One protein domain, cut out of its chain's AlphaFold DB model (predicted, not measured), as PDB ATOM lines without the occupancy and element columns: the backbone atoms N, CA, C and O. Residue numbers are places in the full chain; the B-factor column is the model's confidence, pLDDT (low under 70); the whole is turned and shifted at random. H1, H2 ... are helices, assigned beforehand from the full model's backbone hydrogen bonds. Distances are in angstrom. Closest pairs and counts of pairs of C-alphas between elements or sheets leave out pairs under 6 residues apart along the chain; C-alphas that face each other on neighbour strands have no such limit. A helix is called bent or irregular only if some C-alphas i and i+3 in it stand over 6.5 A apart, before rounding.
ATOM      1  N   GLU A 202       7.406  34.104 -54.890       53.12
ATOM      2  CA  GLU A 202       8.529  33.266 -54.444       53.12
ATOM      3  C   GLU A 202       9.252  32.579 -55.615       53.12
ATOM      4  O   GLU A 202      10.476  32.487 -55.617       53.12
ATOM      5  N   VAL A 203       8.529  32.175 -56.670       55.72
ATOM      6  CA  VAL A 203       9.132  31.546 -57.863       55.72
ATOM      7  C   VAL A 203      10.007  32.541 -58.630       55.72
ATOM      8  O   VAL A 203      11.018  32.157 -59.216       55.72
ATOM      9  N   GLU A 204       9.671  33.832 -58.581       67.00
ATOM     10  CA  GLU A 204      10.516  34.890 -59.139       67.00
ATOM     11  C   GLU A 204      11.736  35.216 -58.266       67.00
ATOM     12  O   GLU A 204      12.594  35.961 -58.732       67.00
ATOM     13  N   HIS A 205      11.849  34.718 -57.026       85.81
ATOM     14  CA  HIS A 205      13.053  34.932 -56.214       85.81
ATOM     15  C   HIS A 205      14.245  34.207 -56.850       85.81
ATOM     16  O   HIS A 205      15.194  34.865 -57.265       85.81
ATOM     17  N   TYR A 206      14.194  32.875 -56.972       91.69
ATOM     18  CA  TYR A 206      15.336  32.075 -57.441       91.69
ATOM     19  C   TYR A 206      15.859  32.522 -58.813       91.69
ATOM     20  O   TYR A 206      17.063  32.675 -58.988       91.69
ATOM     21  N   ASP A 207      14.966  32.776 -59.779       92.06
ATOM     22  CA  ASP A 207      15.372  33.190 -61.131       92.06
ATOM     23  C   ASP A 207      16.085  34.563 -61.128       92.06
ATOM     24  O   ASP A 207      16.981  34.786 -61.942       92.06
ATOM     25  N   ARG A 208      15.735  35.472 -60.199       92.88
ATOM     26  CA  ARG A 208      16.439  36.755 -59.998       92.88
ATOM     27  C   ARG A 208      17.754  36.579 -59.245       92.88
ATOM     28  O   ARG A 208      18.767  37.098 -59.698       92.88
ATOM     29  N   LEU A 209      17.753  35.808 -58.156       94.94
ATOM     30  CA  LEU A 209      18.948  35.509 -57.365       94.94
ATOM     31  C   LEU A 209      20.045  34.886 -58.240       94.94
ATOM     32  O   LEU A 209      21.179  35.347 -58.215       94.94
ATOM     33  N   VAL A 210      19.705  33.908 -59.085       95.81
ATOM     34  CA  VAL A 210      20.655  33.306 -60.033       95.81
ATOM     35  C   VAL A 210      21.195  34.327 -61.040       95.81
ATOM     36  O   VAL A 210      22.388  34.296 -61.328       95.81
ATOM     37  N   ALA A 211      20.373  35.252 -61.545       95.12
ATOM     38  CA  ALA A 211      20.847  36.313 -62.438       95.12
ATOM     39  C   ALA A 211      21.803  37.288 -61.723       95.12
ATOM     40  O   ALA A 211      22.880  37.586 -62.234       95.12
ATOM     41  N   ASP A 212      21.459  37.734 -60.512       95.38
ATOM     42  CA  ASP A 212      22.302  38.638 -59.725       95.38
ATOM     43  C   ASP A 212      23.610  37.978 -59.259       95.38
ATOM     44  O   ASP A 212      24.643  38.648 -59.227       95.38
ATOM     45  N   LEU A 213      23.614  36.674 -58.959       95.81
ATOM     46  CA  LEU A 213      24.838  35.915 -58.673       95.81
ATOM     47  C   LEU A 213      25.691  35.714 -59.938       95.81
ATOM     48  O   LEU A 213      26.897  35.952 -59.897       95.81
ATOM     49  N   ALA A 214      25.083  35.339 -61.069       93.88
ATOM     50  CA  ALA A 214      25.778  35.139 -62.347       93.88
ATOM     51  C   ALA A 214      26.426  36.423 -62.890       93.88
ATOM     52  O   ALA A 214      27.481  36.367 -63.519       93.88
ATOM     53  N   GLU A 215      25.816  37.579 -62.630       93.44
ATOM     54  CA  GLU A 215      26.327  38.895 -63.023       93.44
ATOM     55  C   GLU A 215      27.145  39.583 -61.907       93.44
ATOM     56  O   GLU A 215      27.500  40.755 -62.034       93.44
ATOM     57  N   GLY A 216      27.452  38.878 -60.807       89.56
ATOM     58  CA  GLY A 216      28.308  39.373 -59.720       89.56
ATOM     59  C   GLY A 216      27.737  40.555 -58.922       89.56
ATOM     60  O   GLY A 216      28.495  41.290 -58.292       89.56
ATOM     61  N   ARG A 217      26.414  40.760 -58.959       91.81
ATOM     62  CA  ARG A 217      25.687  41.813 -58.226       91.81
ATOM     63  C   ARG A 217      25.270  41.409 -56.810       91.81
ATOM     64  O   ARG A 217      24.834  42.270 -56.050       91.81
ATOM     65  N   SER A 218      25.378  40.128 -56.465       91.19
ATOM     66  CA  SER A 218      25.030  39.583 -55.151       91.19
ATOM     67  C   SER A 218      26.094  38.603 -54.652       91.19
ATOM     68  O   SER A 218      26.803  37.980 -55.441       91.19
ATOM     69  N   GLU A 219      26.169  38.441 -53.331       90.06
ATOM     70  CA  GLU A 219      26.958  37.407 -52.641       90.06
ATOM     71  C   GLU A 219      26.054  36.434 -51.851       90.06
ATOM     72  O   GLU A 219      26.534  35.605 -51.078       90.06
ATOM     73  N   ALA A 220      24.732  36.489 -52.068       93.44
ATOM     74  CA  ALA A 220      23.708  35.691 -51.384       93.44
ATOM     75  C   ALA A 220      23.652  34.205 -51.817       93.44
ATOM     76  O   ALA A 220      22.583  33.613 -51.953       93.44
ATOM     77  N   TRP A 221      24.809  33.562 -52.004       94.19
ATOM     78  CA  TRP A 221      24.921  32.127 -52.312       94.19
ATOM     79  C   TRP A 221      24.250  31.238 -51.254       94.19
ATOM     80  O   TRP A 221      23.775  30.153 -51.574       94.19
ATOM     81  N   HIS A 222      24.164  31.714 -50.008       91.62
ATOM     82  CA  HIS A 222      23.494  31.027 -48.904       91.62
ATOM     83  C   HIS A 222      21.956  31.003 -49.021       91.62
ATOM     84  O   HIS A 222      21.331  30.152 -48.400       91.62
ATOM     85  N   GLU A 223      21.343  31.878 -49.830       92.88
ATOM     86  CA  GLU A 223      19.890  31.878 -50.079       92.88
ATOM     87  C   GLU A 223      19.483  30.878 -51.184       92.88
ATOM     88  O   GLU A 223      18.306  30.530 -51.303       92.88
ATOM     89  N   LEU A 224      20.434  30.371 -51.988       93.94
ATOM     90  CA  LEU A 224      20.150  29.467 -53.115       93.94
ATOM     91  C   LEU A 224      19.412  28.168 -52.737       93.94
ATOM     92  O   LEU A 224      18.493  27.820 -53.485       93.94
ATOM     93  N   PRO A 225      19.756  27.440 -51.651       93.38
ATOM     94  CA  PRO A 225      19.073  26.194 -51.296       93.38
ATOM     95  C   PRO A 225      17.591  26.421 -50.978       93.38
ATOM     96  O   PRO A 225      16.725  25.772 -51.564       93.38
ATOM     97  N   ASP A 226      17.282  27.398 -50.125       92.50
ATOM     98  CA  ASP A 226      15.904  27.700 -49.729       92.50
ATOM     99  C   ASP A 226      15.105  28.308 -50.892       92.50
ATOM    100  O   ASP A 226      13.972  27.894 -51.149       92.50
ATOM    101  N   ALA A 227      15.711  29.204 -51.681       93.56
ATOM    102  CA  ALA A 227      15.090  29.739 -52.893       93.56
ATOM    103  C   ALA A 227      14.817  28.643 -53.944       93.56
ATOM    104  O   ALA A 227      13.821  28.720 -54.664       93.56
ATOM    105  N   PHE A 228      15.658  27.605 -54.031       94.00
ATOM    106  CA  PHE A 228      15.430  26.436 -54.885       94.00
ATOM    107  C   PHE A 228      14.284  25.561 -54.356       94.00
ATOM    108  O   PHE A 228      13.378  25.213 -55.116       94.00
ATOM    109  N   LEU A 229      14.272  25.265 -53.053       91.88
ATOM    110  CA  LEU A 229      13.249  24.455 -52.373       91.88
ATOM    111  C   LEU A 229      11.900  25.182 -52.167       91.88
ATOM    112  O   LEU A 229      10.910  24.567 -51.749       91.88
ATOM    113  N   ALA A 230      11.827  26.476 -52.481       91.06
ATOM    114  CA  ALA A 230      10.583  27.234 -52.621       91.06
ATOM    115  C   ALA A 230       9.914  27.052 -54.002       91.06
ATOM    116  O   ALA A 230       8.727  27.343 -54.161       91.06
ATOM    117  N   ARG A 231      10.634  26.561 -55.022       88.56
ATOM    118  CA  ARG A 231      10.097  26.446 -56.389       88.56
ATOM    119  C   ARG A 231       9.108  25.292 -56.531       88.56
ATOM    120  O   ARG A 231       9.402  24.160 -56.163       88.56
ATOM    121  N   SER A 232       7.995  25.516 -57.227       84.50
ATOM    122  CA  SER A 232       7.028  24.453 -57.550       84.50
ATOM    123  C   SER A 232       7.536  23.401 -58.553       84.50
ATOM    124  O   SER A 232       6.927  22.343 -58.674       84.50
ATOM    125  N   ASP A 233       8.646  23.653 -59.259       86.75
ATOM    126  CA  ASP A 233       9.287  22.707 -60.187       86.75
ATOM    127  C   ASP A 233      10.562  22.040 -59.622       86.75
ATOM    128  O   ASP A 233      11.209  21.277 -60.348       86.75
ATOM    129  N   PHE A 234      10.925  22.274 -58.348       89.19
ATOM    130  CA  PHE A 234      12.213  21.828 -57.786       89.19
ATOM    131  C   PHE A 234      12.420  20.307 -57.902       89.19
ATOM    132  O   PHE A 234      13.489  19.873 -58.317       89.19
ATOM    133  N   ALA A 235      11.394  19.489 -57.639       85.50
ATOM    134  CA  ALA A 235      11.500  18.029 -57.723       85.50
ATOM    135  C   ALA A 235      11.799  17.542 -59.157       85.50
ATOM    136  O   ALA A 235      12.583  16.616 -59.361       85.50
ATOM    137  N   THR A 236      11.248  18.217 -60.175       87.94
ATOM    138  CA  THR A 236      11.565  17.929 -61.590       87.94
ATOM    139  C   THR A 236      12.993  18.350 -61.941       87.94
ATOM    140  O   THR A 236      13.640  17.714 -62.772       87.94
ATOM    141  N   ARG A 237      13.495  19.423 -61.322       92.06
ATOM    142  CA  ARG A 237      14.874  19.897 -61.494       92.06
ATOM    143  C   ARG A 237      15.876  18.965 -60.823       92.06
ATOM    144  O   ARG A 237      16.850  18.596 -61.463       92.06
ATOM    145  N   LEU A 238      15.599  18.526 -59.597       89.06
ATOM    146  CA  LEU A 238      16.447  17.608 -58.843       89.06
ATOM    147  C   LEU A 238      16.586  16.251 -59.554       89.06
ATOM    148  O   LEU A 238      17.702  15.790 -59.764       89.06
ATOM    149  N   ALA A 239      15.485  15.684 -60.059       86.31
ATOM    150  CA  ALA A 239      15.529  14.451 -60.852       86.31
ATOM    151  C   ALA A 239      16.349  14.593 -62.155       86.31
ATOM    152  O   ALA A 239      17.003  13.644 -62.585       86.31
ATOM    153  N   ARG A 240      16.352  15.776 -62.794       89.69
ATOM    154  CA  ARG A 240      17.235  16.061 -63.943       89.69
ATOM    155  C   ARG A 240      18.692  16.228 -63.525       89.69
ATOM    156  O   ARG A 240      19.570  15.779 -64.253       89.69
ATOM    157  N   LEU A 241      18.943  16.845 -62.369       89.94
ATOM    158  CA  LEU A 241      20.283  17.031 -61.820       89.94
ATOM    159  C   LEU A 241      20.953  15.676 -61.558       89.94
ATOM    160  O   LEU A 241      22.034  15.439 -62.090       89.94
ATOM    161  N   GLU A 242      20.279  14.760 -60.854       85.56
ATOM    162  CA  GLU A 242      20.767  13.391 -60.621       85.56
ATOM    163  C   GLU A 242      21.035  12.657 -61.954       85.56
ATOM    164  O   GLU A 242      22.087  12.042 -62.138       85.56
ATOM    165  N   GLN A 243      20.132  12.785 -62.936       85.62
ATOM    166  CA  GLN A 243      20.308  12.199 -64.273       85.62
ATOM    167  C   GLN A 243      21.462  12.822 -65.074       85.62
ATOM    168  O   GLN A 243      22.020  12.152 -65.943       85.62
ATOM    169  N   ALA A 244      21.801  14.095 -64.858       87.62
ATOM    170  CA  ALA A 244      22.939  14.759 -65.496       87.62
ATOM    171  C   ALA A 244      24.261  14.371 -64.817       87.62
ATOM    172  O   ALA A 244      25.179  13.938 -65.513       87.62
ATOM    173  N   GLN A 245      24.306  14.406 -63.481       83.88
ATOM    174  CA  GLN A 245      25.430  13.946 -62.656       83.88
ATOM    175  C   GLN A 245      25.839  12.508 -63.018       83.88
ATOM    176  O   GLN A 245      27.015  12.245 -63.268       83.88
ATOM    177  N   ALA A 246      24.872  11.588 -63.141       81.81
ATOM    178  CA  ALA A 246      25.123  10.191 -63.509       81.81
ATOM    179  C   ALA A 246      25.717  10.004 -64.922       81.81
ATOM    180  O   ALA A 246      26.381   9.004 -65.180       81.81
ATOM    181  N   ARG A 247      25.514  10.957 -65.845       85.38
ATOM    182  CA  ARG A 247      26.131  10.957 -67.189       85.38
ATOM    183  C   ARG A 247      27.532  11.579 -67.205       85.38
ATOM    184  O   ARG A 247      28.245  11.443 -68.202       85.38
ATOM    185  N   THR A 248      27.931  12.288 -66.149       76.44
ATOM    186  CA  THR A 248      29.183  13.055 -66.120       76.44
ATOM    187  C   THR A 248      30.422  12.163 -65.989       76.44
ATOM    188  O   THR A 248      31.443  12.485 -66.587       76.44
ATOM    189  N   ASP A 249      30.351  11.041 -65.261       65.12
ATOM    190  CA  ASP A 249      31.516  10.164 -65.021       65.12
ATOM    191  C   ASP A 249      31.944   9.324 -66.241       65.12
ATOM    192  O   ASP A 249      33.125   9.013 -66.379       65.12
ATOM    193  N   ASP A 250      31.019   9.017 -67.157       62.84
ATOM    194  CA  ASP A 250      31.284   8.242 -68.384       62.84
ATOM    195  C   ASP A 250      31.610   9.115 -69.621       62.84
ATOM    196  O   ASP A 250      31.834   8.586 -70.711       62.84
ATOM    197  N   SER A 251      31.607  10.450 -69.503       66.88
ATOM    198  CA  SER A 251      31.701  11.370 -70.653       66.88
ATOM    199  C   SER A 251      33.156  11.661 -71.079       66.88
ATOM    200  O   SER A 251      33.882  12.310 -70.325       66.88
ATOM    201  N   PRO A 252      33.603  11.257 -72.291       63.28
ATOM    202  CA  PRO A 252      35.013  11.342 -72.692       63.28
ATOM    203  C   PRO A 252      35.386  12.612 -73.480       63.28
ATOM    204  O   PRO A 252      36.564  12.806 -73.775       63.28
ATOM    205  N   ASP A 253      34.409  13.435 -73.871       82.94
ATOM    206  CA  ASP A 253      34.596  14.595 -74.753       82.94
ATOM    207  C   ASP A 253      34.265  15.917 -74.037       82.94
ATOM    208  O   ASP A 253      33.332  15.991 -73.232       82.94
ATOM    209  N   ARG A 254      35.031  16.969 -74.348       83.88
ATOM    210  CA  ARG A 254      34.939  18.288 -73.712       83.88
ATOM    211  C   ARG A 254      33.601  18.960 -73.995       83.88
ATOM    212  O   ARG A 254      32.994  19.481 -73.067       83.88
ATOM    213  N   ASP A 255      33.133  18.933 -75.239       84.25
ATOM    214  CA  ASP A 255      31.911  19.642 -75.634       84.25
ATOM    215  C   ASP A 255      30.665  18.984 -75.013       84.25
ATOM    216  O   ASP A 255      29.753  19.667 -74.544       84.25
ATOM    217  N   GLN A 256      30.663  17.648 -74.918       85.31
ATOM    218  CA  GLN A 256      29.647  16.887 -74.184       85.31
ATOM    219  C   GLN A 256      29.676  17.217 -72.683       85.31
ATOM    220  O   GLN A 256      28.621  17.391 -72.071       85.31
ATOM    221  N   LEU A 257      30.870  17.330 -72.094       87.56
ATOM    222  CA  LEU A 257      31.042  17.686 -70.689       87.56
ATOM    223  C   LEU A 257      30.583  19.126 -70.402       87.56
ATOM    224  O   LEU A 257      29.790  19.321 -69.486       87.56
ATOM    225  N   GLU A 258      30.983  20.129 -71.194       88.12
ATOM    226  CA  GLU A 258      30.499  21.513 -71.030       88.12
ATOM    227  C   GLU A 258      28.971  21.614 -71.205       88.12
ATOM    228  O   GLU A 258      28.321  22.348 -70.456       88.12
ATOM    229  N   GLY A 259      28.376  20.807 -72.095       90.38
ATOM    230  CA  GLY A 259      26.923  20.666 -72.227       90.38
ATOM    231  C   GLY A 259      26.236  20.081 -70.982       90.38
ATOM    232  O   GLY A 259      25.247  20.644 -70.512       90.38
ATOM    233  N   LEU A 260      26.767  18.996 -70.406       90.88
ATOM    234  CA  LEU A 260      26.238  18.400 -69.169       90.88
ATOM    235  C   LEU A 260      26.364  19.347 -67.969       90.88
ATOM    236  O   LEU A 260      25.438  19.454 -67.169       90.88
ATOM    237  N   LEU A 261      27.472  20.081 -67.859       92.88
ATOM    238  CA  LEU A 261      27.678  21.061 -66.789       92.88
ATOM    239  C   LEU A 261      26.693  22.238 -66.894       92.88
ATOM    240  O   LEU A 261      26.238  22.752 -65.873       92.88
ATOM    241  N   ALA A 262      26.333  22.646 -68.113       92.38
ATOM    242  CA  ALA A 262      25.269  23.622 -68.345       92.38
ATOM    243  C   ALA A 262      23.870  23.053 -68.025       92.38
ATOM    244  O   ALA A 262      23.029  23.778 -67.495       92.38
ATOM    245  N   GLU A 263      23.623  21.762 -68.282       93.75
ATOM    246  CA  GLU A 263      22.393  21.073 -67.859       93.75
ATOM    247  C   GLU A 263      22.268  21.041 -66.323       93.75
ATOM    248  O   GLU A 263      21.202  21.347 -65.789       93.75
ATOM    249  N   MET A 264      23.369  20.758 -65.614       94.06
ATOM    250  CA  MET A 264      23.434  20.740 -64.147       94.06
ATOM    251  C   MET A 264      23.157  22.124 -63.543       94.06
ATOM    252  O   MET A 264      22.196  22.266 -62.789       94.06
ATOM    253  N   LEU A 265      23.905  23.164 -63.939       95.19
ATOM    254  CA  LEU A 265      23.684  24.539 -63.450       95.19
ATOM    255  C   LEU A 265      22.307  25.099 -63.847       95.19
ATOM    256  O   LEU A 265      21.712  25.883 -63.109       95.19
ATOM    257  N   GLY A 266      21.776  24.681 -65.001       94.50
ATOM    258  CA  GLY A 266      20.424  25.022 -65.444       94.50
ATOM    259  C   GLY A 266      19.317  24.341 -64.631       94.50
ATOM    260  O   GLY A 266      18.213  24.888 -64.525       94.50
ATOM    261  N   ALA A 267      19.596  23.177 -64.034       93.69
ATOM    262  CA  ALA A 267      18.708  22.493 -63.099       93.69
ATOM    263  C   ALA A 267      18.784  23.122 -61.697       93.69
ATOM    264  O   ALA A 267      17.751  23.591 -61.204       93.69
ATOM    265  N   TYR A 268      19.982  23.192 -61.109       95.50
ATOM    266  CA  TYR A 268      20.284  23.809 -59.812       95.50
ATOM    267  C   TYR A 268      21.626  24.551 -59.879       95.50
ATOM    268  O   TYR A 268      22.670  23.963 -60.153       95.50
ATOM    269  N   TYR A 269      21.601  25.855 -59.606       96.19
ATOM    270  CA  TYR A 269      22.755  26.740 -59.774       96.19
ATOM    271  C   TYR A 269      23.783  26.617 -58.640       96.19
ATOM    272  O   TYR A 269      24.895  27.104 -58.773       96.19
ATOM    273  N   GLY A 270      23.432  25.955 -57.532       94.75
ATOM    274  CA  GLY A 270      24.356  25.661 -56.435       94.75
ATOM    275  C   GLY A 270      25.149  24.359 -56.601       94.75
ATOM    276  O   GLY A 270      25.825  23.961 -55.659       94.75
ATOM    277  N   ASP A 271      25.071  23.661 -57.745       94.44
ATOM    278  CA  ASP A 271      25.746  22.366 -57.904       94.44
ATOM    279  C   ASP A 271      27.281  22.504 -57.837       94.44
ATOM    280  O   ASP A 271      27.950  22.977 -58.765       94.44
ATOM    281  N   LEU A 272      27.840  22.043 -56.713       92.75
ATOM    282  CA  LEU A 272      29.271  22.065 -56.417       92.75
ATOM    283  C   LEU A 272      30.107  21.383 -57.509       92.75
ATOM    284  O   LEU A 272      31.133  21.922 -57.924       92.75
ATOM    285  N   ARG A 273      29.678  20.217 -58.009       89.81
ATOM    286  CA  ARG A 273      30.433  19.457 -59.019       89.81
ATOM    287  C   ARG A 273      30.501  20.234 -60.331       89.81
ATOM    288  O   ARG A 273      31.549  20.253 -60.978       89.81
ATOM    289  N   ALA A 274      29.418  20.907 -60.707       93.19
ATOM    290  CA  ALA A 274      29.360  21.700 -61.918       93.19
ATOM    291  C   ALA A 274      30.333  22.881 -61.858       93.19
ATOM    292  O   ALA A 274      31.150  23.038 -62.767       93.19
ATOM    293  N   HIS A 275      30.319  23.665 -60.774       95.00
ATOM    294  CA  HIS A 275      31.287  24.752 -60.592       95.00
ATOM    295  C   HIS A 275      32.740  24.239 -60.522       95.00
ATOM    296  O   HIS A 275      33.630  24.856 -61.107       95.00
ATOM    297  N   GLU A 276      32.996  23.094 -59.881       92.75
ATOM    298  CA  GLU A 276      34.345  22.525 -59.724       92.75
ATOM    299  C   GLU A 276      34.959  22.055 -61.051       92.75
ATOM    300  O   GLU A 276      36.151  22.264 -61.301       92.75
ATOM    301  N   VAL A 277      34.161  21.458 -61.940       91.56
ATOM    302  CA  VAL A 277      34.627  21.085 -63.284       91.56
ATOM    303  C   VAL A 277      34.691  22.312 -64.204       91.56
ATOM    304  O   VAL A 277      35.672  22.459 -64.933       91.56
ATOM    305  N   GLN A 278      33.718  23.232 -64.142       94.31
ATOM    306  CA  GLN A 278      33.732  24.475 -64.929       94.31
ATOM    307  C   GLN A 278      34.974  25.328 -64.634       94.31
ATOM    308  O   GLN A 278      35.650  25.758 -65.567       94.31
ATOM    309  N   ALA A 279      35.338  25.510 -63.357       94.50
ATOM    310  CA  ALA A 279      36.561  26.212 -62.971       94.50
ATOM    311  C   ALA A 279      37.803  25.557 -63.603       94.50
ATOM    312  O   ALA A 279      38.609  26.232 -64.244       94.50
ATOM    313  N   ARG A 280      37.930  24.225 -63.499       92.81
ATOM    314  CA  ARG A 280      39.046  23.463 -64.088       92.81
ATOM    315  C   ARG A 280      39.117  23.596 -65.614       92.81
ATOM    316  O   ARG A 280      40.209  23.800 -66.144       92.81
ATOM    317  N   LEU A 281      37.985  23.518 -66.318       91.94
ATOM    318  CA  LEU A 281      37.917  23.664 -67.781       91.94
ATOM    319  C   LEU A 281      38.212  25.093 -68.259       91.94
ATOM    320  O   LEU A 281      38.805  25.261 -69.329       91.94
ATOM    321  N   ALA A 282      37.835  26.102 -67.471       93.62
ATOM    322  CA  ALA A 282      38.131  27.506 -67.735       93.62
ATOM    323  C   ALA A 282      39.634  27.795 -67.581       93.62
ATOM    324  O   ALA A 282      40.268  28.220 -68.549       93.62
ATOM    325  N   TYR A 283      40.252  27.430 -66.447       94.44
ATOM    326  CA  TYR A 283      41.705  27.571 -66.263       94.44
ATOM    327  C   TYR A 283      42.507  26.782 -67.313       94.44
ATOM    328  O   TYR A 283      43.474  27.307 -67.864       94.44
ATOM    329  N   ALA A 284      42.088  25.558 -67.663       92.19
ATOM    330  CA  ALA A 284      42.714  24.779 -68.738       92.19
ATOM    331  C   ALA A 284      42.532  25.413 -70.134       92.19
ATOM    332  O   ALA A 284      43.363  25.207 -71.018       92.19
ATOM    333  N   GLY A 285      41.468  26.195 -70.338       91.44
ATOM    334  CA  GLY A 285      41.244  27.026 -71.524       91.44
ATOM    335  C   GLY A 285      41.939  28.394 -71.489       91.44
ATOM    336  O   GLY A 285      41.817  29.143 -72.451       91.44
ATOM    337  N   SER A 286      42.673  28.724 -70.416       94.31
ATOM    338  CA  SER A 286      43.211  30.069 -70.124       94.31
ATOM    339  C   SER A 286      42.152  31.173 -69.934       94.31
ATOM    340  O   SER A 286      42.483  32.356 -69.960       94.31
ATOM    341  N   ASP A 287      40.894  30.799 -69.690       95.69
ATOM    342  CA  ASP A 287      39.805  31.703 -69.308       95.69
ATOM    343  C   ASP A 287      39.841  31.918 -67.785       95.69
ATOM    344  O   ASP A 287      39.213  31.203 -66.998       95.69
ATOM    345  N   THR A 288      40.668  32.871 -67.355       95.50
ATOM    346  CA  THR A 288      40.886  33.156 -65.929       95.50
ATOM    347  C   THR A 288      39.677  33.807 -65.267       95.50
ATOM    348  O   THR A 288      39.429  33.543 -64.098       95.50
ATOM    349  N   GLU A 289      38.900  34.617 -65.992       96.06
ATOM    350  CA  GLU A 289      37.744  35.332 -65.433       96.06
ATOM    351  C   GLU A 289      36.604  34.364 -65.085       96.06
ATOM    352  O   GLU A 289      36.110  34.368 -63.955       96.06
ATOM    353  N   ARG A 290      36.260  33.446 -66.001       94.69
ATOM    354  CA  ARG A 290      35.317  32.347 -65.733       94.69
ATOM    355  C   ARG A 290      35.862  31.391 -64.668       94.69
ATOM    356  O   ARG A 290      35.106  30.937 -63.808       94.69
ATOM    357  N   GLY A 291      37.170  31.122 -64.676       96.56
ATOM    358  CA  GLY A 291      37.844  30.325 -63.646       96.56
ATOM    359  C   GLY A 291      37.683  30.911 -62.239       96.56
ATOM    360  O   GLY A 291      37.270  30.202 -61.318       96.56
ATOM    361  N   ASP A 292      37.950  32.209 -62.074       96.56
ATOM    362  CA  ASP A 292      37.827  32.934 -60.804       96.56
ATOM    363  C   ASP A 292      36.368  33.200 -60.399       96.56
ATOM    364  O   ASP A 292      36.076  33.344 -59.209       96.56
ATOM    365  N   PHE A 293      35.431  33.243 -61.351       96.44
ATOM    366  CA  PHE A 293      33.998  33.230 -61.056       96.44
ATOM    367  C   PHE A 293      33.577  31.899 -60.417       96.44
ATOM    368  O   PHE A 293      33.119  31.881 -59.273       96.44
ATOM    369  N   HIS A 294      33.783  30.771 -61.109       96.25
ATOM    370  CA  HIS A 294      33.364  29.467 -60.587       96.25
ATOM    371  C   HIS A 294      34.131  29.076 -59.314       96.25
ATOM    372  O   HIS A 294      33.546  28.449 -58.435       96.25
ATOM    373  N   ARG A 295      35.394  29.501 -59.161       95.88
ATOM    374  CA  ARG A 295      36.159  29.326 -57.917       95.88
ATOM    375  C   ARG A 295      35.519  30.056 -56.728       95.88
ATOM    376  O   ARG A 295      35.318  29.432 -55.691       95.88
ATOM    377  N   ARG A 296      35.139  31.331 -56.877       95.69
ATOM    378  CA  ARG A 296      34.460  32.087 -55.803       95.69
ATOM    379  C   ARG A 296      33.078  31.527 -55.469       95.69
ATOM    380  O   ARG A 296      32.702  31.506 -54.302       95.69
ATOM    381  N   ALA A 297      32.349  31.023 -56.463       95.75
ATOM    382  CA  ALA A 297      31.084  30.327 -56.236       95.75
ATOM    383  C   ALA A 297      31.264  29.075 -55.354       95.75
ATOM    384  O   ALA A 297      30.511  28.888 -54.404       95.75
ATOM    385  N   LEU A 298      32.299  28.257 -55.600       94.94
ATOM    386  CA  LEU A 298      32.638  27.107 -54.744       94.94
ATOM    387  C   LEU A 298      33.003  27.530 -53.322       94.94
ATOM    388  O   LEU A 298      32.541  26.915 -52.368       94.94
ATOM    389  N   GLU A 299      33.824  28.574 -53.186       94.12
ATOM    390  CA  GLU A 299      34.229  29.126 -51.889       94.12
ATOM    391  C   GLU A 299      32.997  29.579 -51.079       94.12
ATOM    392  O   GLU A 299      32.881  29.244 -49.901       94.12
ATOM    393  N   ALA A 300      32.031  30.245 -51.722       95.69
ATOM    394  CA  ALA A 300      30.795  30.703 -51.088       95.69
ATOM    395  C   ALA A 300      29.787  29.575 -50.785       95.69
ATOM    396  O   ALA A 300      29.207  29.552 -49.700       95.69
ATOM    397  N   LEU A 301      29.596  28.612 -51.695       94.75
ATOM    398  CA  LEU A 301      28.711  27.455 -51.484       94.75
ATOM    399  C   LEU A 301      29.255  26.520 -50.390       94.75
ATOM    400  O   LEU A 301      28.511  26.080 -49.515       94.75
ATOM    401  N   ALA A 302      30.568  26.271 -50.374       93.56
ATOM    402  CA  ALA A 302      31.208  25.514 -49.302       93.56
ATOM    403  C   ALA A 302      31.134  26.255 -47.957       93.56
ATOM    404  O   ALA A 302      30.954  25.610 -46.924       93.56
ATOM    405  N   ALA A 303      31.233  27.590 -47.945       93.88
ATOM    406  CA  ALA A 303      31.005  28.387 -46.739       93.88
ATOM    407  C   ALA A 303      29.547  28.300 -46.254       93.88
ATOM    408  O   ALA A 303      29.329  28.154 -45.057       93.88
ATOM    409  N   ALA A 304      28.554  28.314 -47.151       93.75
ATOM    410  CA  ALA A 304      27.146  28.148 -46.779       93.75
ATOM    411  C   ALA A 304      26.881  26.799 -46.082       93.75
ATOM    412  O   ALA A 304      26.233  26.772 -45.039       93.75
ATOM    413  N   ILE A 305      27.457  25.701 -46.592       94.56
ATOM    414  CA  ILE A 305      27.373  24.379 -45.947       94.56
ATOM    415  C   ILE A 305      28.076  24.403 -44.579       94.56
ATOM    416  O   ILE A 305      27.449  24.063 -43.577       94.56
ATOM    417  N   ASN A 306      29.324  24.884 -44.498       93.69
ATOM    418  CA  ASN A 306      30.072  24.982 -43.231       93.69
ATOM    419  C   ASN A 306      29.397  25.879 -42.174       93.69
ATOM    420  O   ASN A 306      29.591  25.661 -40.986       93.69
ATOM    421  N   ASN A 307      28.616  26.880 -42.589       94.44
ATOM    422  CA  ASN A 307      27.893  27.781 -41.687       94.44
ATOM    423  C   ASN A 307      26.509  27.243 -41.269       94.44
ATOM    424  O   ASN A 307      25.849  27.862 -40.438       94.44
ATOM    425  N   SER A 308      26.047  26.131 -41.852       94.44
ATOM    426  CA  SER A 308      24.726  25.545 -41.562       94.44
ATOM    427  C   SER A 308      24.704  24.605 -40.350       94.44
ATOM    428  O   SER A 308      23.628  24.304 -39.838       94.44
TER     429      SER A 308
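What this domain is: This is residues 202 to 308 of the 733 residues of the protein "Sel1 repeat family protein" of Gammaproteobacteria bacterium (UniProt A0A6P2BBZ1). Look first at the longest helix, H6, as the last leg of a curved zigzag that starts with H3 and in which H4, H5 and H6 each fold back on the helix before, while the hairpin of H1 and H2 fills the side where H3 begins and H6 ends. The five helices H2 to H6 nearly close a ring this way, loosest between H2 and H3, and the link from H4 to H5 with Tyr 269 runs through its middle. The printed part has 107 residues, with six named helices in the order H1 to H6 and no named strand; the class is all helix. It is compact, with a radius of gyration of the C-alphas of 13.7 A, and rounded in outline, spanning 38 by 28 by 24 A.

Where its parts are: Find C-alpha 288 at (40.886, 33.156, -65.929); from there H6, residues 288 to 306, runs 26.4 A to C-alpha 306 at (30.072, 24.982, -43.231). Before it comes H5, residues 272 to 284, 18.4 A long from first to last C-alpha. H4 covers residues 254 to 267 and is 19.8 A long, and H3 covers residues 234 to 248 and is 20.8 A long. H2, residues 221 to 229, measures 14.0 A; it is irregular, but only just, with C-alphas 222 and 225 7.0 A apart. Go back to C-alpha 203 at (9.132, 31.546, -57.863) for the first residue of H1, residues 203 to 214, 17.6 A long. H1 is neither bent nor irregular, but only just: C-alphas 203 and 206 are 6.2 A apart.

How they stand to each other: Start at H6, which touches H5 with 24 pairs of C-alphas within 8 A; the closest are those of Ala 279 and Gly 291, 4.4 A apart. These two form a helical hairpin at a shallow tilt of 24 degrees, opposite ways. H5 touches H4 with residues 274 to 278 alone, and the closest C-alphas, those of Leu 261 and Ala 274, are 5.2 A apart. This hairpin runs opposite ways at a steep tilt of 36 degrees, only just beyond shallow. In the next hairpin H4 touches H3 at a shallow tilt of 17 degrees, opposite ways, closest at the C-alphas of Arg 237 and Ala 267, 4.9 A apart. H3 and H5 are only just apart, their closest C-alphas 8.3 A from each other. Return to H6: with residues 297 to 304 alone it touches H2, and the closest C-alphas are those of His 222 and Ala 304, 5.1 A apart. Their steep tilt of 69.9 degrees, the same way, is only just short of about perpendicular. H1 and H2 touch in a hairpin at a shallow tilt of 29 degrees, opposite ways, with the C-alphas of Tyr 206 and Ala 227 closest at 5.1 A. H2 and H3 are close but not clearly touching, with the C-alphas of Phe 228 and Phe 234 closest at 6.3 A. H1 and H6 are near each other, while H1 is apart from H3, H4 and H5. The helix packing is part aligned, part crossed: of the five touching pairs, 3 are at a shallow tilt. In H4, H5 and H6 every O i to N i+4 pair is within hydrogen-bond range; in H1 6 of 8 are, in H2 3 of 5 and in H3 10 of 11.

The domain as a whole: The two C-alphas farthest apart are those of Glu 202 and Pro 252, at 38.9 A. The printed part has no cut, and no link between helices is long: H1 to H2 is short with 6 residues, and the other four are tight. In the B-factor column the mean pLDDT of the printed part is 89.9; look for values under 70 at residues 202 to 204 and 249 to 252.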